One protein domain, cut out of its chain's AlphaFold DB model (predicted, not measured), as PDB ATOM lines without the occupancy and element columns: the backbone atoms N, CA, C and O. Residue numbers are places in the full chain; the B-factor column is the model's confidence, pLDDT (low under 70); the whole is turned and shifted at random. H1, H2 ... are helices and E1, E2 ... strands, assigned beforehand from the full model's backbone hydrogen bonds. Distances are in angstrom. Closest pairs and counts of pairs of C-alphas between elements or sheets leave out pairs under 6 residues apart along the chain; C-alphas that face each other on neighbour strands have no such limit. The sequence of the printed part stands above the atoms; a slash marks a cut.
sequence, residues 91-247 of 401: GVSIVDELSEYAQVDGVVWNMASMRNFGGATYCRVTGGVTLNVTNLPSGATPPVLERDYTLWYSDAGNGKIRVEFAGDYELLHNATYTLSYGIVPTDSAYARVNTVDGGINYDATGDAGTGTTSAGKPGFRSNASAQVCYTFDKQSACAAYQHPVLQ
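Overview. This is residues 91 to 247 of the 401 residues of an uncharacterized protein of Bifidobacterium adolescentis (strain ATCC 15703 / DSM 20083 / NCTC 11814 / E194a) (UniProt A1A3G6). A seven-stranded, twisted sheet and a smaller three-stranded sheet make a sandwich, partly face to face, with E2, E8 and E5 over part of one face of the large sheet. H1 and the little hairpin E9 and E10 lie toward one end of the long axis, and the loop of residues 135 to 148 reaches toward the other. The printed part has 157 residues, with thirteen named strands and one named helix in the chain order E1 to E8, H1, E9 to E13. The large sheet runs E3, E4, E6, E7, E1, E12, E13, the small one E2, E8, E5, and the pair E9 and E10 makes a third; the three are antiparallel throughout, and the class is mostly strand. The whole is compact, with a radius of gyration of the C-alphas of 17.1 A, yet its outline is elongated, with spans of 56 by 36 by 28 A.

Along the chain. In the largest sheet, E1 takes residues 91 to 98 and runs 23.0 A from C-alpha 91 at (-23.339, -54.679, -5.578). E12, residues 223 to 232, is 26.3 A long, and E13, residues 235 to 240, is 16.9 A long and ends at (-27.607, -54.764, -21.382). E7 is residues 160 to 165, 16.4 A, and E6 is residues 149 to 154, 16.7 A. E4, residues 120 to 127, measures 20.3 A. E3, residues 108 to 117, measures 19.0 A and bends by 94 degrees at residue 112. In the second sheet, E8 is residues 176 to 185, 28.1 A, E5 is residues 129 to 134, 16.5 A, and E2 is residues 102 to 105. H1 takes residues 187 to 192, 8.7 A, beginning at (-28.906, -29.635, -31.606). The short strands are E9, residues 194 to 196, E10, residues 199 to 201, and E11, residues 218 to 221.

Arrangement. E1 is an inner strand of the large sheet. It is antiparallel to E12, with N 95 and O 227 2.9 A apart, and to E7, with N 161 and O 96 2.8 A apart, both within hydrogen-bond range. E12 and the edge strand E13 form a hairpin, with N 239 and O 228 at 2.8 A. E6 and E7 form another, with N 152 and O 162 at 2.8 A. E4 pairs with E6 through N 123 and O 153, 2.8 A, at 117 degrees between their directions. E3, the other edge strand, forms a hairpin with E4, with N 122 and O 115 at 2.8 A. Where the two sheets of the sandwich face each other, the parts are 9.3 A centre to centre and the best planes 13 degrees apart. Across them, the closest C-alphas of E7 and E8, those of Val 163 and Leu 179, are 7.7 A apart. The pairing of E8 is staggered: residues 176 to 181 pair with E5, with N 130 and O 180 at 2.8 A, and residues 182 to 185 with E2, with N 105 and O 182 at 2.9 A. E4 runs on into E5 at 73 degrees, and E11 into E12 at 65 degrees. E11 pairs with no named strand, but its residues 218 to 219 pair with 204 to 205 and its residues 220 to 221 with 245 to 246. H1 has every O i to N i+4 pair within hydrogen-bond range. E9 and E10 form a hairpin, with N 199 and O 196 at 2.9 A.

Size, cuts and confidence. The C-alphas farthest apart, those of Gly 139 and Asp 197, are 57.4 A apart. The printed part has no cut. The links E5 to E6, 14 residues, and E10 to E11, 16 residues, are long. Mean pLDDT of the printed part is 91.1, and residues 195 to 198 are under 70.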
ATOM      1  N   GLY A  91     -24.318 -55.420  -4.772       92.62
ATOM      2  CA  GLY A  91     -23.339 -54.679  -5.578       92.62
ATOM      3  C   GLY A  91     -23.923 -54.200  -6.912       92.62
ATOM      4  O   GLY A  91     -23.256 -54.264  -7.947       92.62
ATOM      5  N   VAL A  92     -25.203 -53.817  -6.900       96.31
ATOM      6  CA  VAL A  92     -25.941 -53.476  -8.114       96.31
ATOM      7  C   VAL A  92     -25.613 -52.054  -8.551       96.31
ATOM      8  O   VAL A  92     -25.643 -51.114  -7.759       96.31
ATOM      9  N   SER A  93     -25.357 -51.880  -9.843       97.12
ATOM     10  CA  SER A  93     -25.274 -50.564 -10.470       97.12
ATOM     11  C   SER A  93     -25.971 -50.569 -11.820       97.12
ATOM     12  O   SER A  93     -25.853 -51.531 -12.577       97.12
ATOM     13  N   ILE A  94     -26.697 -49.496 -12.128       97.81
ATOM     14  CA  ILE A  94     -27.257 -49.265 -13.464       97.81
ATOM     15  C   ILE A  94     -26.561 -48.044 -14.035       97.81
ATOM     16  O   ILE A  94     -26.426 -47.037 -13.340       97.81
ATOM     17  N   VAL A  95     -26.115 -48.146 -15.283       97.19
ATOM     18  CA  VAL A  95     -25.503 -47.052 -16.036       97.19
ATOM     19  C   VAL A  95     -26.255 -46.897 -17.344       97.19
ATOM     20  O   VAL A  95     -26.440 -47.882 -18.057       97.19
ATOM     21  N   ASP A  96     -26.643 -45.668 -17.655       97.81
ATOM     22  CA  ASP A  96     -27.186 -45.265 -18.948       97.81
ATOM     23  C   ASP A  96     -26.322 -44.126 -19.506       97.81
ATOM     24  O   ASP A  96     -26.160 -43.081 -18.870       97.81
ATOM     25  N   GLU A  97     -25.707 -44.361 -20.660       97.50
ATOM     26  CA  GLU A  97     -24.940 -43.384 -21.422       97.50
ATOM     27  C   GLU A  97     -25.781 -42.887 -22.592       97.50
ATOM     28  O   GLU A  97     -26.142 -43.656 -23.488       97.50
ATOM     29  N   LEU A  98     -26.047 -41.582 -22.605       98.06
ATOM     30  CA  LEU A  98     -26.851 -40.946 -23.637       98.06
ATOM     31  C   LEU A  98     -26.157 -40.988 -25.003       98.06
ATOM     32  O   LEU A  98     -24.929 -41.025 -25.124       98.06
ATOM     33  N   SER A  99     -26.964 -40.993 -26.058       97.12
ATOM     34  CA  SER A  99     -26.453 -40.808 -27.415       97.12
ATOM     35  C   SER A  99     -26.134 -39.334 -27.678       97.12
ATOM     36  O   SER A  99     -26.536 -38.451 -26.930       97.12
ATOM     37  N   GLU A 100     -25.487 -39.046 -28.806       96.12
ATOM     38  CA  GLU A 100     -25.261 -37.666 -29.266       96.12
ATOM     39  C   GLU A 100     -26.560 -36.893 -29.577       96.12
ATOM     40  O   GLU A 100     -26.528 -35.676 -29.757       96.12
ATOM     41  N   TYR A 101     -27.703 -37.584 -29.645       95.44
ATOM     42  CA  TYR A 101     -29.015 -37.012 -29.963       95.44
ATOM     43  C   TYR A 101     -29.845 -36.665 -28.732       95.44
ATOM     44  O   TYR A 101     -30.887 -36.030 -28.881       95.44
ATOM     45  N   ALA A 102     -29.413 -37.074 -27.539       96.75
ATOM     46  CA  ALA A 102     -30.120 -36.841 -26.289       96.75
ATOM     47  C   ALA A 102     -29.239 -36.076 -25.301       96.75
ATOM     48  O   ALA A 102     -28.046 -36.330 -25.189       96.75
ATOM     49  N   GLN A 103     -29.854 -35.180 -24.540       96.44
ATOM     50  CA  GLN A 103     -29.248 -34.577 -23.357       96.44
ATOM     51  C   GLN A 103     -30.234 -34.645 -22.196       96.44
ATOM     52  O   GLN A 103     -31.447 -34.666 -22.412       96.44
ATOM     53  N   VAL A 104     -29.715 -34.681 -20.972       96.94
ATOM     54  CA  VAL A 104     -30.543 -34.668 -19.764       96.94
ATOM     55  C   VAL A 104     -31.377 -33.389 -19.673       96.94
ATOM     56  O   VAL A 104     -30.920 -32.308 -20.041       96.94
ATOM     57  N   ASP A 105     -32.586 -33.518 -19.138       95.25
ATOM     58  CA  ASP A 105     -33.492 -32.408 -18.859       95.25
ATOM     59  C   ASP A 105     -33.857 -32.383 -17.370       95.25
ATOM     60  O   ASP A 105     -34.262 -33.392 -16.790       95.25
ATOM     61  N   GLY A 106     -33.649 -31.231 -16.730       95.19
ATOM     62  CA  GLY A 106     -33.958 -31.018 -15.313       95.19
ATOM     63  C   GLY A 106     -33.052 -31.733 -14.297       95.19
ATOM     64  O   GLY A 106     -33.313 -31.635 -13.097       95.19
ATOM     65  N   VAL A 107     -31.996 -32.434 -14.726       97.38
ATOM     66  CA  VAL A 107     -31.031 -33.068 -13.811       97.38
ATOM     67  C   VAL A 107     -30.178 -31.997 -13.131       97.38
ATOM     68  O   VAL A 107     -29.607 -31.131 -13.785       97.38
ATOM     69  N   VAL A 108     -30.085 -32.060 -11.802       97.00
ATOM     70  CA  VAL A 108     -29.287 -31.144 -10.977       97.00
ATOM     71  C   VAL A 108     -28.242 -31.957 -10.226       97.00
ATOM     72  O   VAL A 108     -28.561 -33.008  -9.668       97.00
ATOM     73  N   TRP A 109     -26.993 -31.492 -10.201       95.31
ATOM     74  CA  TRP A 109     -25.876 -32.196  -9.569       95.31
ATOM     75  C   TRP A 109     -24.953 -31.259  -8.789       95.31
ATOM     76  O   TRP A 109     -24.937 -30.046  -8.987       95.31
ATOM     77  N   ASN A 110     -24.169 -31.841  -7.883       93.19
ATOM     78  CA  ASN A 110     -23.240 -31.132  -7.015       93.19
ATOM     79  C   ASN A 110     -21.783 -31.491  -7.344       93.19
ATOM     80  O   ASN A 110     -21.317 -32.589  -7.031       93.19
ATOM     81  N   MET A 111     -21.042 -30.528  -7.899       88.00
ATOM     82  CA  MET A 111     -19.619 -30.671  -8.239       88.00
ATOM     83  C   MET A 111     -18.698 -30.835  -7.019       88.00
ATOM     84  O   MET A 111     -17.556 -31.253  -7.169       88.00
ATOM     85  N   ALA A 112     -19.160 -30.536  -5.801       89.50
ATOM     86  CA  ALA A 112     -18.373 -30.764  -4.587       89.50
ATOM     87  C   ALA A 112     -18.339 -32.245  -4.165       89.50
ATOM     88  O   ALA A 112     -17.548 -32.628  -3.307       89.50
ATOM     89  N   SER A 113     -19.209 -33.087  -4.732       91.88
ATOM     90  CA  SER A 113     -19.318 -34.513  -4.415       91.88
ATOM     91  C   SER A 113     -18.995 -35.339  -5.654       91.88
ATOM     92  O   SER A 113     -19.898 -35.783  -6.362       91.88
ATOM     93  N   MET A 114     -17.699 -35.510  -5.921       93.81
ATOM     94  CA  MET A 114     -17.201 -36.237  -7.088       93.81
ATOM     95  C   MET A 114     -16.744 -37.650  -6.737       93.81
ATOM     96  O   MET A 114     -16.131 -37.881  -5.693       93.81
ATOM     97  N   ARG A 115     -16.981 -38.590  -7.652       95.00
ATOM     98  CA  ARG A 115     -16.459 -39.956  -7.586       95.00
ATOM     99  C   ARG A 115     -16.113 -40.457  -8.982       95.00
ATOM    100  O   ARG A 115     -16.820 -40.170  -9.941       95.00
ATOM    101  N   ASN A 116     -15.030 -41.218  -9.091       93.44
ATOM    102  CA  ASN A 116     -14.607 -41.807 -10.357       93.44
ATOM    103  C   ASN A 116     -15.137 -43.233 -10.494       93.44
ATOM    104  O   ASN A 116     -14.944 -44.055  -9.598       93.44
ATOM    105  N   PHE A 117     -15.744 -43.529 -11.641       90.75
ATOM    106  CA  PHE A 117     -16.187 -44.867 -12.022       90.75
ATOM    107  C   PHE A 117     -15.743 -45.149 -13.454       90.75
ATOM    108  O   PHE A 117     -16.046 -44.371 -14.356       90.75
ATOM    109  N   GLY A 118     -15.019 -46.250 -13.677       83.44
ATOM    110  CA  GLY A 118     -14.645 -46.682 -15.031       83.44
ATOM    111  C   GLY A 118     -13.916 -45.617 -15.865       83.44
ATOM    112  O   GLY A 118     -14.101 -45.567 -17.073       83.44
ATOM    113  N   GLY A 119     -13.135 -44.738 -15.226       85.88
ATOM    114  CA  GLY A 119     -12.399 -43.658 -15.897       85.88
ATOM    115  C   GLY A 119     -13.190 -42.368 -16.154       85.88
ATOM    116  O   GLY A 119     -12.606 -41.417 -16.663       85.88
ATOM    117  N   ALA A 120     -14.471 -42.300 -15.778       91.06
ATOM    118  CA  ALA A 120     -15.275 -41.082 -15.851       91.06
ATOM    119  C   ALA A 120     -15.536 -40.494 -14.456       91.06
ATOM    120  O   ALA A 120     -15.783 -41.227 -13.491       91.06
ATOM    121  N   THR A 121     -15.508 -39.164 -14.372       95.56
ATOM    122  CA  THR A 121     -15.870 -38.412 -13.167       95.56
ATOM    123  C   THR A 121     -17.378 -38.242 -13.110       95.56
ATOM    124  O   THR A 121     -17.983 -37.717 -14.043       95.56
ATOM    125  N   TYR A 122     -17.982 -38.645 -12.001       97.44
ATOM    126  CA  TYR A 122     -19.391 -38.434 -11.718       97.44
ATOM    127  C   TYR A 122     -19.555 -37.456 -10.562       97.44
ATOM    128  O   TYR A 122     -18.845 -37.541  -9.561       97.44
ATOM    129  N   CYS A 123     -20.534 -36.571 -10.684       96.94
ATOM    130  CA  CYS A 123     -21.028 -35.703  -9.630       96.94
ATOM    131  C   CYS A 123     -22.308 -36.287  -9.032       96.94
ATOM    132  O   CYS A 123     -23.112 -36.920  -9.720       96.94
ATOM    133  N   ARG A 124     -22.515 -36.057  -7.741       97.31
ATOM    134  CA  ARG A 124     -23.716 -36.515  -7.046       97.31
ATOM    135  C   ARG A 124     -24.954 -35.769  -7.539       97.31
ATOM    136  O   ARG A 124     -24.942 -34.540  -7.594       97.31
ATOM    137  N   VAL A 125     -26.019 -36.500  -7.852       97.81
ATOM    138  CA  VAL A 125     -27.304 -35.923  -8.264       97.81
ATOM    139  C   VAL A 125     -28.073 -35.426  -7.043       97.81
ATOM    140  O   VAL A 125     -28.139 -36.097  -6.015       97.81
ATOM    141  N   THR A 126     -28.672 -34.246  -7.163       96.12
ATOM    142  CA  THR A 126     -29.500 -33.603  -6.134       96.12
ATOM    143  C   THR A 126     -30.931 -33.328  -6.603       96.12
ATOM    144  O   THR A 126     -31.777 -32.988  -5.780       96.12
ATOM    145  N   GLY A 127     -31.230 -33.506  -7.895       97.00
ATOM    146  CA  GLY A 127     -32.575 -33.355  -8.456       97.00
ATOM    147  C   GLY A 127     -32.697 -33.896  -9.884       97.00
ATOM    148  O   GLY A 127     -31.693 -34.148 -10.546       97.00
ATOM    149  N   GLY A 128     -33.934 -34.096 -10.349       96.81
ATOM    150  CA  GLY A 128     -34.253 -34.501 -11.730       96.81
ATOM    151  C   GLY A 128     -34.080 -35.988 -12.063       96.81
ATOM    152  O   GLY A 128     -34.487 -36.418 -13.138       96.81
ATOM    153  N   VAL A 129     -33.535 -36.788 -11.143       98.00
ATOM    154  CA  VAL A 129     -33.434 -38.249 -11.271       98.00
ATOM    155  C   VAL A 129     -34.120 -38.891 -10.075       98.00
ATOM    156  O   VAL A 129     -33.903 -38.478  -8.935       98.00
ATOM    157  N   THR A 130     -34.938 -39.909 -10.319       96.56
ATOM    158  CA  THR A 130     -35.648 -40.645  -9.269       96.56
ATOM    159  C   THR A 130     -35.429 -42.146  -9.409       96.56
ATOM    160  O   THR A 130     -35.263 -42.662 -10.511       96.56
ATOM    161  N   LEU A 131     -35.417 -42.846  -8.274       97.00
ATOM    162  CA  LEU A 131     -35.469 -44.302  -8.213       97.00
ATOM    163  C   LEU A 131     -36.788 -44.677  -7.534       97.00
ATOM    164  O   LEU A 131     -36.956 -44.431  -6.342       97.00
ATOM    165  N   ASN A 132     -37.722 -45.239  -8.293       95.25
ATOM    166  CA  ASN A 132     -38.990 -45.725  -7.767       95.25
ATOM    167  C   ASN A 132     -38.933 -47.240  -7.569       95.25
ATOM    168  O   ASN A 132     -38.439 -47.957  -8.438       95.25
ATOM    169  N   VAL A 133     -39.465 -47.735  -6.451       93.75
ATOM    170  CA  VAL A 133     -39.495 -49.172  -6.151       93.75
ATOM    171  C   VAL A 133     -40.929 -49.624  -5.949       93.75
ATOM    172  O   VAL A 133     -41.653 -49.094  -5.110       93.75
ATOM    173  N   THR A 134     -41.341 -50.607  -6.740       89.00
ATOM    174  CA  THR A 134     -42.691 -51.186  -6.722       89.00
ATOM    175  C   THR A 134     -42.621 -52.687  -6.455       89.00
ATOM    176  O   THR A 134     -41.528 -53.249  -6.402       89.00
ATOM    177  N   ASN A 135     -43.770 -53.341  -6.250       85.38
ATOM    178  CA  ASN A 135     -43.859 -54.779  -5.942       85.38
ATOM    179  C   ASN A 135     -43.042 -55.203  -4.707       85.38
ATOM    180  O   ASN A 135     -42.485 -56.297  -4.653       85.38
ATOM    181  N   LEU A 136     -42.968 -54.325  -3.705       80.19
ATOM    182  CA  LEU A 136     -42.265 -54.614  -2.461       80.19
ATOM    183  C   LEU A 136     -42.933 -55.773  -1.703       80.19
ATOM    184  O   LEU A 136     -44.167 -55.832  -1.642       80.19
ATOM    185  N   PRO A 137     -42.144 -56.655  -1.063       75.19
ATOM    186  CA  PRO A 137     -42.672 -57.629  -0.119       75.19
ATOM    187  C   PRO A 137     -43.480 -56.957   0.994       75.19
ATOM    188  O   PRO A 137     -43.183 -55.837   1.418       75.19
ATOM    189  N   SER A 138     -44.487 -57.659   1.512       74.56
ATOM    190  CA  SER A 138     -45.306 -57.149   2.614       74.56
ATOM    191  C   SER A 138     -44.438 -56.778   3.821       74.56
ATOM    192  O   SER A 138     -43.689 -57.608   4.327       74.56
ATOM    193  N   GLY A 139     -44.563 -55.536   4.294       77.19
ATOM    194  CA  GLY A 139     -43.794 -55.010   5.426       77.19
ATOM    195  C   GLY A 139     -42.375 -54.536   5.082       77.19
ATOM    196  O   GLY A 139     -41.712 -53.986   5.959       77.19
ATOM    197  N   ALA A 140     -41.915 -54.692   3.836       83.38
ATOM    198  CA  ALA A 140     -40.641 -54.134   3.397       83.38
ATOM    199  C   ALA A 140     -40.739 -52.622   3.149       83.38
ATOM    200  O   ALA A 140     -41.748 -52.104   2.665       83.38
ATOM    201  N   THR A 141     -39.657 -51.911   3.452       86.56
ATOM    202  CA  THR A 141     -39.505 -50.481   3.160       86.56
ATOM    203  C   THR A 141     -38.696 -50.273   1.877       86.56
ATOM    204  O   THR A 141     -37.740 -51.022   1.659       86.56
ATOM    205  N   PRO A 142     -39.003 -49.248   1.058       90.00
ATOM    206  CA  PRO A 142     -38.154 -48.865  -0.069       90.00
ATOM    207  C   PRO A 142     -36.711 -48.548   0.368       90.00
ATOM    208  O   PRO A 142     -36.502 -48.139   1.517       90.00
ATOM    209  N   PRO A 143     -35.723 -48.684  -0.536       94.06
ATOM    210  CA  PRO A 143     -34.363 -48.241  -0.270       94.06
ATOM    211  C   PRO A 143     -34.313 -46.734   0.011       94.06
ATOM    212  O   PRO A 143     -35.087 -45.949  -0.540       94.06
ATOM    213  N   VAL A 144     -33.364 -46.323   0.842       95.44
ATOM    214  CA  VAL A 144     -33.158 -44.934   1.254       95.44
ATOM    215  C   VAL A 144     -31.995 -44.322   0.476       95.44
ATOM    216  O   VAL A 144     -30.874 -44.830   0.519       95.44
ATOM    217  N   LEU A 145     -32.252 -43.202  -0.206       96.12
ATOM    218  CA  LEU A 145     -31.228 -42.422  -0.905       96.12
ATOM    219  C   LEU A 145     -30.110 -42.010   0.072       96.12
ATOM    220  O   LEU A 145     -30.384 -41.587   1.191       96.12
ATOM    221  N   GLU A 146     -28.859 -42.124  -0.368       92.88
ATOM    222  CA  GLU A 146     -27.604 -41.914   0.383       92.88
ATOM    223  C   GLU A 146     -27.268 -42.909   1.485       92.88
ATOM    224  O   GLU A 146     -26.190 -42.820   2.072       92.88
ATOM    225  N   ARG A 147     -28.162 -43.854   1.768       94.94
ATOM    226  CA  ARG A 147     -27.871 -44.974   2.662       94.94
ATOM    227  C   ARG A 147     -27.712 -46.254   1.858       94.94
ATOM    228  O   ARG A 147     -26.657 -46.869   1.890       94.94
ATOM    229  N   ASP A 148     -28.756 -46.607   1.117       96.44
ATOM    230  CA  ASP A 148     -28.847 -47.863   0.369       96.44
ATOM    231  C   ASP A 148     -28.452 -47.695  -1.095       96.44
ATOM    232  O   ASP A 148     -28.104 -48.666  -1.758       96.44
ATOM    233  N   TYR A 149     -28.541 -46.474  -1.625       97.69
ATOM    234  CA  TYR A 149     -28.127 -46.156  -2.986       97.69
ATOM    235  C   TYR A 149     -27.770 -44.681  -3.141       97.69
ATOM    236  O   TYR A 149     -28.291 -43.825  -2.430       97.69
ATOM    237  N   THR A 150     -26.939 -44.368  -4.130       97.69
ATOM    238  CA  THR A 150     -26.594 -42.997  -4.514       97.69
ATOM    239  C   THR A 150     -26.796 -42.811  -6.014       97.69
ATOM    240  O   THR A 150     -26.523 -43.711  -6.813       97.69
ATOM    241  N   LEU A 151     -27.270 -41.626  -6.396       98.19
ATOM    242  CA  LEU A 151     -27.463 -41.220  -7.785       98.19
ATOM    243  C   LEU A 151     -26.311 -40.326  -8.247       98.19
ATOM    244  O   LEU A 151     -25.872 -39.417  -7.538       98.19
ATOM    245  N   TRP A 152     -25.842 -40.580  -9.461       98.12
ATOM    246  CA  TRP A 152     -24.641 -39.994 -10.031       98.12
ATOM    247  C   TRP A 152     -24.898 -39.549 -11.469       98.12
ATOM    248  O   TRP A 152     -25.569 -40.240 -12.234       98.12
ATOM    249  N   TYR A 153     -24.321 -38.411 -11.840       98.00
ATOM    250  CA  TYR A 153     -24.340 -37.884 -13.197       98.00
ATOM    251  C   TYR A 153     -22.927 -37.507 -13.632       98.00
ATOM    252  O   TYR A 153     -22.179 -36.903 -12.866       98.00
ATOM    253  N   SER A 154     -22.557 -37.862 -14.855       96.94
ATOM    254  CA  SER A 154     -21.335 -37.398 -15.506       96.94
ATOM    255  C   SER A 154     -21.724 -36.593 -16.735       96.94
ATOM    256  O   SER A 154     -22.533 -37.069 -17.521       96.94
ATOM    257  N   ASP A 155     -21.135 -35.415 -16.915       93.12
ATOM    258  CA  ASP A 155     -21.242 -34.607 -18.136       93.12
ATOM    259  C   ASP A 155     -20.193 -34.998 -19.194       93.12
ATOM    260  O   ASP A 155     -20.114 -34.385 -20.255       93.12
ATOM    261  N   ALA A 156     -19.386 -36.032 -18.930       88.25
ATOM    262  CA  ALA A 156     -18.432 -36.549 -19.896       88.25
ATOM    263  C   ALA A 156     -19.149 -37.196 -21.095       88.25
ATOM    264  O   ALA A 156     -20.074 -37.998 -20.936       88.25
ATOM    265  N   GLY A 157     -18.670 -36.901 -22.307       90.12
ATOM    266  CA  GLY A 157     -19.305 -37.368 -23.540       90.12
ATOM    267  C   GLY A 157     -20.656 -36.684 -23.753       90.12
ATOM    268  O   GLY A 157     -20.727 -35.461 -23.725       90.12
ATOM    269  N   ASN A 158     -21.715 -37.472 -23.954       93.88
ATOM    270  CA  ASN A 158     -23.087 -36.965 -24.121       93.88
ATOM    271  C   ASN A 158     -23.902 -36.982 -22.815       93.88
ATOM    272  O   ASN A 158     -25.095 -36.690 -22.816       93.88
ATOM    273  N   GLY A 159     -23.269 -37.346 -21.699       95.75
ATOM    274  CA  GLY A 159     -23.921 -37.489 -20.404       95.75
ATOM    275  C   GLY A 159     -24.146 -38.948 -20.006       95.75
ATOM    276  O   GLY A 159     -24.510 -39.793 -20.828       95.75
ATOM    277  N   LYS A 160     -23.934 -39.252 -18.720       97.19
ATOM    278  CA  LYS A 160     -24.164 -40.584 -18.139       97.19
ATOM    279  C   LYS A 160     -24.927 -40.482 -16.834       97.19
ATOM    280  O   LYS A 160     -24.505 -39.759 -15.931       97.19
ATOM    281  N   ILE A 161     -26.001 -41.249 -16.709       98.12
ATOM    282  CA  ILE A 161     -26.742 -41.424 -15.463       98.12
ATOM    283  C   ILE A 161     -26.326 -42.753 -14.844       98.12
ATOM    284  O   ILE A 161     -26.255 -43.778 -15.520       98.12
ATOM    285  N   ARG A 162     -26.049 -42.742 -13.541       97.75
ATOM    286  CA  ARG A 162     -25.723 -43.947 -12.783       97.75
ATOM    287  C   ARG A 162     -26.478 -43.981 -11.463       97.75
ATOM    288  O   ARG A 162     -26.478 -43.005 -10.718       97.75
ATOM    289  N   VAL A 163     -27.050 -45.133 -11.135       98.19
ATOM    290  CA  VAL A 163     -27.405 -45.481  -9.752       98.19
ATOM    291  C   VAL A 163     -26.419 -46.522  -9.247       98.19
ATOM    292  O   VAL A 163     -26.091 -47.475  -9.955       98.19
ATOM    293  N   GLU A 164     -25.929 -46.313  -8.033       97.25
ATOM    294  CA  GLU A 164     -25.026 -47.215  -7.326       97.25
ATOM    295  C   GLU A 164     -25.705 -47.639  -6.025       97.25
ATOM    296  O   GLU A 164     -25.906 -46.788  -5.159       97.25
ATOM    297  N   PHE A 165     -26.058 -48.914  -5.877       97.06
ATOM    298  CA  PHE A 165     -26.517 -49.445  -4.594       97.06
ATOM    299  C   PHE A 165     -25.320 -49.686  -3.666       97.06
ATOM    300  O   PHE A 165     -24.217 -49.998  -4.121       97.06
ATOM    301  N   ALA A 166     -25.525 -49.522  -2.362       94.75
ATOM    302  CA  ALA A 166     -24.513 -49.818  -1.358       94.75
ATOM    303  C   ALA A 166     -24.110 -51.301  -1.437       94.75
ATOM    304  O   ALA A 166     -24.930 -52.167  -1.743       94.75
ATOM    305  N   GLY A 167     -22.832 -51.604  -1.199       88.25
ATOM    306  CA  GLY A 167     -22.305 -52.963  -1.382       88.25
ATOM    307  C   GLY A 167     -22.914 -53.999  -0.431       88.25
ATOM    308  O   GLY A 167     -22.945 -55.180  -0.758       88.25
ATOM    309  N   ASP A 168     -23.409 -53.547   0.718       86.88
ATOM    310  CA  ASP A 168     -24.130 -54.319   1.729       86.88
ATOM    311  C   ASP A 168     -25.656 -54.301   1.537       86.88
ATOM    312  O   ASP A 168     -26.372 -54.976   2.277       86.88
ATOM    313  N   TYR A 169     -26.167 -53.567   0.543       91.06
ATOM    314  CA  TYR A 169     -27.582 -53.573   0.203       91.06
ATOM    315  C   TYR A 169     -27.907 -54.714  -0.767       91.06
ATOM    316  O   TYR A 169     -27.384 -54.808  -1.881       91.06
ATOM    317  N   GLU A 170     -28.827 -55.562  -0.331       89.88
ATOM    318  CA  GLU A 170     -29.407 -56.661  -1.091       89.88
ATOM    319  C   GLU A 170     -30.756 -56.215  -1.679       89.88
ATOM    320  O   GLU A 170     -31.644 -55.767  -0.948       89.88
ATOM    321  N   LEU A 171     -30.923 -56.322  -3.002       90.31
ATOM    322  CA  LEU A 171     -32.194 -56.007  -3.651       90.31
ATOM    323  C   LEU A 171     -33.297 -56.927  -3.125       90.31
ATOM    324  O   LEU A 171     -33.129 -58.143  -3.009       90.31
ATOM    325  N   LEU A 172     -34.451 -56.330  -2.848       85.81
ATOM    326  CA  LEU A 172     -35.591 -57.005  -2.256       85.81
ATOM    327  C   LEU A 172     -36.247 -57.958  -3.253       85.81
ATOM    328  O   LEU A 172     -36.433 -57.637  -4.429       85.81
ATOM    329  N   HIS A 173     -36.657 -59.117  -2.743       76.69
ATOM    330  CA  HIS A 173     -37.351 -60.131  -3.524       76.69
ATOM    331  C   HIS A 173     -38.568 -59.563  -4.247       76.69
ATOM    332  O   HIS A 173     -39.372 -58.860  -3.637       76.69
ATOM    333  N   ASN A 174     -38.732 -59.923  -5.522       74.06
ATOM    334  CA  ASN A 174     -39.889 -59.562  -6.345       74.06
ATOM    335  C   ASN A 174     -40.124 -58.043  -6.517       74.06
ATOM    336  O   ASN A 174     -41.092 -57.639  -7.159       74.06
ATOM    337  N   ALA A 175     -39.233 -57.196  -5.993       87.00
ATOM    338  CA  ALA A 175     -39.325 -55.756  -6.132       87.00
ATOM    339  C   ALA A 175     -38.834 -55.313  -7.514       87.00
ATOM    340  O   ALA A 175     -37.898 -55.867  -8.090       87.00
ATOM    341  N   THR A 176     -39.465 -54.276  -8.054       89.69
ATOM    342  CA  THR A 176     -39.092 -53.666  -9.332       89.69
ATOM    343  C   THR A 176     -38.530 -52.277  -9.079       89.69
ATOM    344  O   THR A 176     -39.253 -51.391  -8.624       89.69
ATOM    345  N   TYR A 177     -37.249 -52.088  -9.395       95.12
ATOM    346  CA  TYR A 177     -36.518 -50.831  -9.242       95.12
ATOM    347  C   TYR A 177     -36.481 -50.100 -10.589       95.12
ATOM    348  O   TYR A 177     -35.975 -50.632 -11.572       95.12
ATOM    349  N   THR A 178     -37.024 -48.887 -10.643       95.38
ATOM    350  CA  THR A 178     -37.143 -48.079 -11.865       95.38
ATOM    351  C   THR A 178     -36.390 -46.769 -11.692       95.38
ATOM    352  O   THR A 178     -36.781 -45.931 -10.883       95.38
ATOM    353  N   LEU A 179     -35.311 -46.593 -12.452       97.44
ATOM    354  CA  LEU A 179     -34.587 -45.328 -12.559       97.44
ATOM    355  C   LEU A 179     -35.283 -44.445 -13.604       97.44
ATOM    356  O   LEU A 179     -35.621 -44.921 -14.685       97.44
ATOM    357  N   SER A 180     -35.543 -43.177 -13.292       96.69
ATOM    358  CA  SER A 180     -36.283 -42.264 -14.174       96.69
ATOM    359  C   SER A 180     -35.683 -40.864 -14.168       96.69
ATOM    360  O   SER A 180     -35.363 -40.333 -13.104       96.69
ATOM    361  N   TYR A 181     -35.551 -40.267 -15.351       97.69
ATOM    362  CA  TYR A 181     -35.054 -38.907 -15.570       97.69
ATOM    363  C   TYR A 181     -35.552 -38.367 -16.920       97.69
ATOM    364  O   TYR A 181     -35.959 -39.142 -17.787       97.69
ATOM    365  N   GLY A 182     -35.553 -37.042 -17.077       96.19
ATOM    366  CA  GLY A 182     -35.952 -36.369 -18.315       96.19
ATOM    367  C   GLY A 182     -34.811 -36.285 -19.329       96.19
ATOM    368  O   GLY A 182     -33.644 -36.169 -18.948       96.19
ATOM    369  N   ILE A 183     -35.153 -36.314 -20.618       96.25
ATOM    370  CA  ILE A 183     -34.234 -36.017 -21.722       96.25
ATOM    371  C   ILE A 183     -34.918 -35.132 -22.762       96.25
ATOM    372  O   ILE A 183     -36.133 -35.207 -22.947       96.25
ATOM    373  N   VAL A 184     -34.121 -34.361 -23.495       93.75
ATOM    374  CA  VAL A 184     -34.552 -33.608 -24.678       93.75
ATOM    375  C   VAL A 184     -33.602 -33.860 -25.858       93.75
ATOM    376  O   VAL A 184     -32.430 -34.185 -25.641       93.75
ATOM    377  N   PRO A 185     -34.075 -33.722 -27.113       94.25
ATOM    378  CA  PRO A 185     -33.215 -33.774 -28.287       94.25
ATOM    379  C   PRO A 185     -32.127 -32.689 -28.258       94.25
ATOM    380  O   PRO A 185     -32.411 -31.530 -27.951       94.25
ATOM    381  N   THR A 186     -30.905 -33.049 -28.644       93.94
ATOM    382  CA  THR A 186     -29.781 -32.110 -28.818       93.94
ATOM    383  C   THR A 186     -29.873 -31.350 -30.141       93.94
ATOM    384  O   THR A 186     -30.609 -31.735 -31.052       93.94
ATOM    385  N   ASP A 187     -29.052 -30.310 -30.310       90.75
ATOM    386  CA  ASP A 187     -28.906 -29.635 -31.606       90.75
ATOM    387  C   ASP A 187     -28.432 -30.581 -32.720       90.75
ATOM    388  O   ASP A 187     -28.877 -30.442 -33.859       90.75
ATOM    389  N   SER A 188     -27.617 -31.594 -32.401       90.62
ATOM    390  CA  SER A 188     -27.223 -32.641 -33.353       90.62
ATOM    391  C   SER A 188     -28.424 -33.444 -33.857       90.62
ATOM    392  O   SER A 188     -28.478 -33.781 -35.040       90.62
ATOM    393  N   ALA A 189     -29.418 -33.707 -32.998       91.69
ATOM    394  CA  ALA A 189     -30.660 -34.359 -33.412       91.69
ATOM    395  C   ALA A 189     -31.413 -33.501 -34.431       91.69
ATOM    396  O   ALA A 189     -31.796 -34.010 -35.480       91.69
ATOM    397  N   TYR A 190     -31.554 -32.196 -34.174       88.44
ATOM    398  CA  TYR A 190     -32.182 -31.266 -35.121       88.44
ATOM    399  C   TYR A 190     -31.394 -31.135 -36.432       88.44
ATOM    400  O   TYR A 190     -32.001 -31.073 -37.497       88.44
ATOM    401  N   ALA A 191     -30.061 -31.115 -36.378       86.31
ATOM    402  CA  ALA A 191     -29.214 -30.981 -37.562       86.31
ATOM    403  C   ALA A 191     -29.248 -32.218 -38.475       86.31
ATOM    404  O   ALA A 191     -29.069 -32.094 -39.686       86.31
ATOM    405  N   ARG A 192     -29.479 -33.409 -37.906       84.44
ATOM    406  CA  ARG A 192     -29.548 -34.674 -38.653       84.44
ATOM    407  C   ARG A 192     -30.929 -34.949 -39.251       84.44
ATOM    408  O   ARG A 192     -31.064 -35.877 -40.046       84.44
ATOM    409  N   VAL A 193     -31.949 -34.161 -38.902       80.75
ATOM    410  CA  VAL A 193     -33.281 -34.288 -39.503       80.75
ATOM    411  C   VAL A 193     -33.181 -34.082 -41.014       80.75
ATOM    412  O   VAL A 193     -32.932 -32.981 -41.499       80.75
ATOM    413  N   ASN A 194     -33.432 -35.153 -41.762       70.38
ATOM    414  CA  ASN A 194     -33.637 -35.078 -43.197       70.38
ATOM    415  C   ASN A 194     -35.142 -34.960 -43.457       70.38
ATOM    416  O   ASN A 194     -35.881 -35.940 -43.316       70.38
ATOM    417  N   THR A 195     -35.599 -33.747 -43.763       66.44
ATOM    418  CA  THR A 195     -37.001 -33.480 -44.088       66.44
ATOM    419  C   THR A 195     -37.294 -34.003 -45.487       66.44
ATOM    420  O   THR A 195     -36.742 -33.502 -46.468       66.44
ATOM    421  N   VAL A 196     -38.167 -34.996 -45.581       63.81
ATOM    422  CA  VAL A 196     -38.736 -35.464 -46.846       63.81
ATOM    423  C   VAL A 196     -40.206 -35.071 -46.903       63.81
ATOM    424  O   VAL A 196     -40.832 -34.822 -45.869       63.81
ATOM    425  N   ASP A 197     -40.771 -35.021 -48.105       58.47
ATOM    426  CA  ASP A 197     -42.210 -34.837 -48.254       58.47
ATOM    427  C   ASP A 197     -42.930 -36.011 -47.563       58.47
ATOM    428  O   ASP A 197     -42.777 -37.166 -47.961       58.47
ATOM    429  N   GLY A 198     -43.602 -35.732 -46.440       60.31
ATOM    430  CA  GLY A 198     -44.176 -36.750 -45.547       60.31
ATOM    431  C   GLY A 198     -43.583 -36.830 -44.130       60.31
ATOM    432  O   GLY A 198     -44.160 -37.530 -43.299       60.31
ATOM    433  N   GLY A 199     -42.510 -36.095 -43.804       71.56
ATOM    434  CA  GLY A 199     -42.024 -35.940 -42.425       71.56
ATOM    435  C   GLY A 199     -40.509 -36.058 -42.243       71.56
ATOM    436  O   GLY A 199     -39.716 -35.786 -43.143       71.56
ATOM    437  N   ILE A 200     -40.104 -36.442 -41.031       78.81
ATOM    438  CA  ILE A 200     -38.701 -36.639 -40.652       78.81
ATOM    439  C   ILE A 200     -38.311 -38.087 -40.937       78.81
ATOM    440  O   ILE A 200     -38.960 -39.006 -40.435       78.81
ATOM    441  N   ASN A 201     -37.232 -38.293 -41.691       79.44
ATOM    442  CA  ASN A 201     -36.651 -39.621 -41.848       79.44
ATOM    443  C   ASN A 201     -35.658 -39.915 -40.712       79.44
ATOM    444  O   ASN A 201     -34.725 -39.141 -40.491       79.44
ATOM    445  N   TYR A 202     -35.851 -41.037 -40.022       88.19
ATOM    446  CA  TYR A 202     -34.974 -41.511 -38.953       88.19
ATOM    447  C   TYR A 202     -34.237 -42.776 -39.387       88.19
ATOM    448  O   TYR A 202     -34.756 -43.585 -40.152       88.19
ATOM    449  N   ASP A 203     -33.034 -42.972 -38.861       84.38
ATOM    450  CA  ASP A 203     -32.166 -44.112 -39.168       84.38
ATOM    451  C   ASP A 203     -32.266 -45.261 -38.155       84.38
ATOM    452  O   ASP A 203     -31.703 -46.334 -38.382       84.38
ATOM    453  N   ALA A 204     -33.001 -45.069 -37.059       93.50
ATOM    454  CA  ALA A 204     -33.232 -46.088 -36.051       93.50
ATOM    455  C   ALA A 204     -34.721 -46.287 -35.754       93.50
ATOM    456  O   ALA A 204     -35.577 -45.435 -35.996       93.50
ATOM    457  N   THR A 205     -35.023 -47.465 -35.216       95.31
ATOM    458  CA  THR A 205     -36.331 -47.846 -34.679       95.31
ATOM    459  C   THR A 205     -36.123 -48.287 -33.240       95.31
ATOM    460  O   THR A 205     -35.170 -49.015 -32.968       95.31
ATOM    461  N   GLY A 206     -36.986 -47.849 -32.324       96.31
ATOM    462  CA  GLY A 206     -36.903 -48.258 -30.924       96.31
ATOM    463  C   GLY A 206     -37.112 -49.755 -30.743       96.31
ATOM    464  O   GLY A 206     -37.980 -50.360 -31.381       96.31
ATOM    465  N   ASP A 207     -36.315 -50.336 -29.855       92.44
ATOM    466  CA  ASP A 207     -36.350 -51.766 -29.572       92.44
ATOM    467  C   ASP A 207     -37.676 -52.175 -28.901       92.44
ATOM    468  O   ASP A 207     -38.400 -51.362 -28.323       92.44
ATOM    469  N   ALA A 208     -38.022 -53.461 -28.951       90.81
ATOM    470  CA  ALA A 208     -39.195 -53.952 -28.232       90.81
ATOM    471  C   ALA A 208     -39.035 -53.737 -26.713       90.81
ATOM    472  O   ALA A 208     -37.967 -53.971 -26.155       90.81
ATOM    473  N   GLY A 209     -40.110 -53.325 -26.034       86.50
ATOM    474  CA  GLY A 209     -40.106 -53.131 -24.578       86.50
ATOM    475  C   GLY A 209     -39.631 -51.755 -24.091       86.50
ATOM    476  O   GLY A 209     -39.633 -51.524 -22.889       86.50
ATOM    477  N   THR A 210     -39.310 -50.809 -24.980       90.31
ATOM    478  CA  THR A 210     -38.859 -49.446 -24.615       90.31
ATOM    479  C   THR A 210     -40.001 -48.435 -24.412       90.31
ATOM    480  O   THR A 210     -39.802 -47.223 -24.466       90.31
ATOM    481  N   GLY A 211     -41.224 -48.920 -24.181       88.38
ATOM    482  CA  GLY A 211     -42.413 -48.088 -23.973       88.38
ATOM    483  C   GLY A 211     -43.113 -47.643 -25.264       88.38
ATOM    484  O   GLY A 211     -42.634 -47.845 -26.378       88.38
ATOM    485  N   THR A 212     -44.294 -47.040 -25.122       91.81
ATOM    486  CA  THR A 212     -45.216 -46.751 -26.241       91.81
ATOM    487  C   THR A 212     -44.761 -45.612 -27.154       91.81
ATOM    488  O   THR A 212     -45.243 -45.498 -28.281       91.81
ATOM    489  N   THR A 213     -43.856 -44.749 -26.699       90.62
ATOM    490  CA  THR A 213     -43.290 -43.637 -27.482       90.62
ATOM    491  C   THR A 213     -42.065 -44.048 -28.294       90.62
ATOM    492  O   THR A 213     -41.698 -43.340 -29.227       90.62
ATOM    493  N   SER A 214     -41.490 -45.221 -28.018       95.44
ATOM    494  CA  SER A 214     -40.266 -45.687 -28.666       95.44
ATOM    495  C   SER A 214     -40.419 -47.029 -29.381       95.44
ATOM    496  O   SER A 214     -39.977 -47.139 -30.523       95.44
ATOM    497  N   ALA A 215     -41.029 -48.036 -28.755       95.56
ATOM    498  CA  ALA A 215     -41.011 -49.401 -29.272       95.56
ATOM    499  C   ALA A 215     -41.651 -49.492 -30.665       95.56
ATOM    500  O   ALA A 215     -42.814 -49.127 -30.852       95.56
ATOM    501  N   GLY A 216     -40.880 -49.964 -31.651       95.00
ATOM    502  CA  GLY A 216     -41.313 -50.084 -33.046       95.00
ATOM    503  C   GLY A 216     -41.517 -48.752 -33.777       95.00
ATOM    504  O   GLY A 216     -41.965 -48.753 -34.922       95.00
ATOM    505  N   LYS A 217     -41.206 -47.614 -33.144       93.75
ATOM    506  CA  LYS A 217     -41.330 -46.286 -33.747       93.75
ATOM    507  C   LYS A 217     -39.989 -45.818 -34.302       93.75
ATOM    508  O   LYS A 217     -38.957 -46.111 -33.694       93.75
ATOM    509  N   PRO A 218     -39.988 -45.071 -35.417       92.75
ATOM    510  CA  PRO A 218     -38.779 -44.442 -35.920       92.75
ATOM    511  C   PRO A 218     -38.353 -43.293 -34.989       92.75
ATOM    512  O   PRO A 218     -39.197 -42.634 -34.372       92.75
ATOM    513  N   GLY A 219     -37.050 -43.070 -34.856       93.56
ATOM    514  CA  GLY A 219     -36.485 -41.992 -34.040       93.56
ATOM    515  C   GLY A 219     -34.959 -42.064 -33.971       93.56
ATOM    516  O   GLY A 219     -34.354 -42.989 -34.508       93.56
ATOM    517  N   PHE A 220     -34.331 -41.118 -33.279       94.56
ATOM    518  CA  PHE A 220     -32.906 -41.199 -32.950       94.56
ATOM    519  C   PHE A 220     -32.713 -42.004 -31.672       94.56
ATOM    520  O   PHE A 220     -33.469 -41.811 -30.724       94.56
ATOM    521  N   ARG A 221     -31.708 -42.888 -31.601       96.31
ATOM    522  CA  ARG A 221     -31.408 -43.633 -30.363       96.31
ATOM    523  C   ARG A 221     -31.227 -42.657 -29.204       96.31
ATOM    524  O   ARG A 221     -30.481 -41.698 -29.360       96.31
ATOM    525  N   SER A 222     -31.893 -42.873 -28.071       97.00
ATOM    526  CA  SER A 222     -31.770 -41.974 -26.912       97.00
ATOM    527  C   SER A 222     -30.544 -42.278 -26.060       97.00
ATOM    528  O   SER A 222     -29.971 -41.378 -25.456       97.00
ATOM    529  N   ASN A 223     -30.115 -43.539 -26.047       96.81
ATOM    530  CA  ASN A 223     -28.914 -43.986 -25.364       96.81
ATOM    531  C   ASN A 223     -27.926 -44.625 -26.346       96.81
ATOM    532  O   ASN A 223     -28.306 -45.282 -27.318       96.81
ATOM    533  N   ALA A 224     -26.641 -44.399 -26.099       96.69
ATOM    534  CA  ALA A 224     -25.555 -45.105 -26.760       96.69
ATOM    535  C   ALA A 224     -25.350 -46.488 -26.130       96.69
ATOM    536  O   ALA A 224     -25.094 -47.459 -26.837       96.69
ATOM    537  N   SER A 225     -25.491 -46.591 -24.805       95.69
ATOM    538  CA  SER A 225     -25.481 -47.862 -24.081       95.69
ATOM    539  C   SER A 225     -26.248 -47.746 -22.771       95.69
ATOM    540  O   SER A 225     -26.258 -46.689 -22.151       95.69
ATOM    541  N   ALA A 226     -26.869 -48.837 -22.335       96.56
ATOM    542  CA  ALA A 226     -27.454 -48.932 -21.009       96.56
ATOM    543  C   ALA A 226     -27.275 -50.354 -20.481       96.56
ATOM    544  O   ALA A 226     -27.477 -51.325 -21.211       96.56
ATOM    545  N   GLN A 227     -26.883 -50.495 -19.218       96.25
ATOM    546  CA  GLN A 227     -26.663 -51.804 -18.607       96.25
ATOM    547  C   GLN A 227     -26.862 -51.790 -17.094       96.25
ATOM    548  O   GLN A 227     -26.660 -50.775 -16.428       96.25
ATOM    549  N   VAL A 228     -27.193 -52.956 -16.549       96.88
ATOM    550  CA  VAL A 228     -27.131 -53.255 -15.119       96.88
ATOM    551  C   VAL A 228     -25.992 -54.228 -14.864       96.88
ATOM    552  O   VAL A 228     -25.855 -55.216 -15.577       96.88
ATOM    553  N   CYS A 229     -25.184 -53.969 -13.845       95.06
ATOM    554  CA  CYS A 229     -24.215 -54.919 -13.314       95.06
ATOM    555  C   CYS A 229     -24.604 -55.281 -11.885       95.06
ATOM    556  O   CYS A 229     -25.066 -54.418 -11.141       95.06
ATOM    557  N   TYR A 230     -24.438 -56.543 -11.513       92.50
ATOM    558  CA  TYR A 230     -24.857 -57.082 -10.223       92.50
ATOM    559  C   TYR A 230     -23.962 -58.244  -9.803       92.50
ATOM    560  O   TYR A 230     -23.282 -58.855 -10.630       92.50
ATOM    561  N   THR A 231     -23.999 -58.574  -8.517       86.50
ATOM    562  CA  THR A 231     -23.443 -59.808  -7.968       86.50
ATOM    563  C   THR A 231     -24.575 -60.708  -7.503       86.50
ATOM    564  O   THR A 231     -25.480 -60.277  -6.791       86.50
ATOM    565  N   PHE A 232     -24.521 -61.962  -7.933       79.44
ATOM    566  CA  PHE A 232     -25.443 -63.018  -7.552       79.44
ATOM    567  C   PHE A 232     -24.632 -64.273  -7.260       79.44
ATOM    568  O   PHE A 232     -23.773 -64.641  -8.058       79.44
ATOM    569  N   ASP A 233     -24.861 -64.899  -6.108       72.88
ATOM    570  CA  ASP A 233     -24.126 -66.100  -5.685       72.88
ATOM    571  C   ASP A 233     -22.591 -65.959  -5.824       72.88
ATOM    572  O   ASP A 233     -21.887 -66.798  -6.382       72.88
ATOM    573  N   LYS A 234     -22.065 -64.812  -5.362       76.06
ATOM    574  CA  LYS A 234     -20.638 -64.426  -5.424       76.06
ATOM    575  C   LYS A 234     -20.055 -64.292  -6.841       76.06
ATOM    576  O   LYS A 234     -18.852 -64.073  -6.976       76.06
ATOM    577  N   GLN A 235     -20.878 -64.372  -7.883       77.19
ATOM    578  CA  GLN A 235     -20.485 -64.128  -9.265       77.19
ATOM    579  C   GLN A 235     -21.022 -62.780  -9.735       77.19
ATOM    580  O   GLN A 235     -22.202 -62.472  -9.572       77.19
ATOM    581  N   SER A 236     -20.149 -61.970 -10.328       87.38
ATOM    582  CA  SER A 236     -20.544 -60.690 -10.913       87.38
ATOM    583  C   SER A 236     -20.868 -60.854 -12.394       87.38
ATOM    584  O   SER A 236     -20.124 -61.497 -13.136       87.38
ATOM    585  N   ALA A 237     -21.963 -60.241 -12.827       83.62
ATOM    586  CA  ALA A 237     -22.411 -60.238 -14.212       83.62
ATOM    587  C   ALA A 237     -22.995 -58.872 -14.588       83.62
ATOM    588  O   ALA A 237     -23.341 -58.068 -13.721       83.62
ATOM    589  N   CYS A 238     -23.119 -58.623 -15.891       90.50
ATOM    590  CA  CYS A 238     -23.825 -57.463 -16.421       90.50
ATOM    591  C   CYS A 238     -24.831 -57.893 -17.492       90.50
ATOM    592  O   CYS A 238     -24.592 -58.848 -18.230       90.50
ATOM    593  N   ALA A 239     -25.938 -57.165 -17.589       87.94
ATOM    594  CA  ALA A 239     -26.955 -57.321 -18.617       87.94
ATOM    595  C   ALA A 239     -27.223 -55.968 -19.281       87.94
ATOM    596  O   ALA A 239     -27.369 -54.954 -18.596       87.94
ATOM    597  N   ALA A 240     -27.275 -55.955 -20.611       92.69
ATOM    598  CA  ALA A 240     -27.607 -54.764 -21.382       92.69
ATOM    599  C   ALA A 240     -29.126 -54.534 -21.408       92.69
ATOM    600  O   ALA A 240     -29.904 -55.489 -21.475       92.69
ATOM    601  N   TYR A 241     -29.530 -53.268 -21.380       93.19
ATOM    602  CA  TYR A 241     -30.901 -52.848 -21.642       93.19
ATOM    603  C   TYR A 241     -31.131 -52.638 -23.137       93.19
ATOM    604  O   TYR A 241     -30.200 -52.467 -23.923       93.19
ATOM    605  N   GLN A 242     -32.404 -52.644 -23.517       93.12
ATOM    606  CA  GLN A 242     -32.851 -52.283 -24.854       93.12
ATOM    607  C   GLN A 242     -32.614 -50.794 -25.131       93.12
ATOM    608  O   GLN A 242     -32.567 -49.976 -24.212       93.12
ATOM    609  N   HIS A 243     -32.520 -50.436 -26.408       95.44
ATOM    610  CA  HIS A 243     -32.245 -49.071 -26.838       95.44
ATOM    611  C   HIS A 243     -33.530 -48.334 -27.250       95.44
ATOM    612  O   HIS A 243     -34.113 -48.644 -28.298       95.44
ATOM    613  N   PRO A 244     -33.992 -47.324 -26.492       97.12
ATOM    614  CA  PRO A 244     -35.105 -46.492 -26.914       97.12
ATOM    615  C   PRO A 244     -34.702 -45.554 -28.060       97.12
ATOM    616  O   PRO A 244     -33.529 -45.396 -28.404       97.12
ATOM    617  N   VAL A 245     -35.704 -44.896 -28.633       97.12
ATOM    618  CA  VAL A 245     -35.549 -43.771 -29.550       97.12
ATOM    619  C   VAL A 245     -36.351 -42.575 -29.056       97.12
ATOM    620  O   VAL A 245     -37.397 -42.746 -28.431       97.12
ATOM    621  N   LEU A 246     -35.874 -41.382 -29.385       94.00
ATOM    622  CA  LEU A 246     -36.564 -40.113 -29.212       94.00
ATOM    623  C   LEU A 246     -36.879 -39.500 -30.579       94.00
ATOM    624  O   LEU A 246     -36.104 -39.624 -31.532       94.00
ATOM    625  N   GLN A 247     -38.020 -38.827 -30.670       91.81
ATOM    626  CA  GLN A 247     -38.413 -38.061 -31.845       91.81
ATOM    627  C   GLN A 247     -38.190 -36.573 -31.603       91.81
ATOM    628  O   GLN A 247     -38.209 -36.078 -30.478       91.81
TER     629      GLN A 247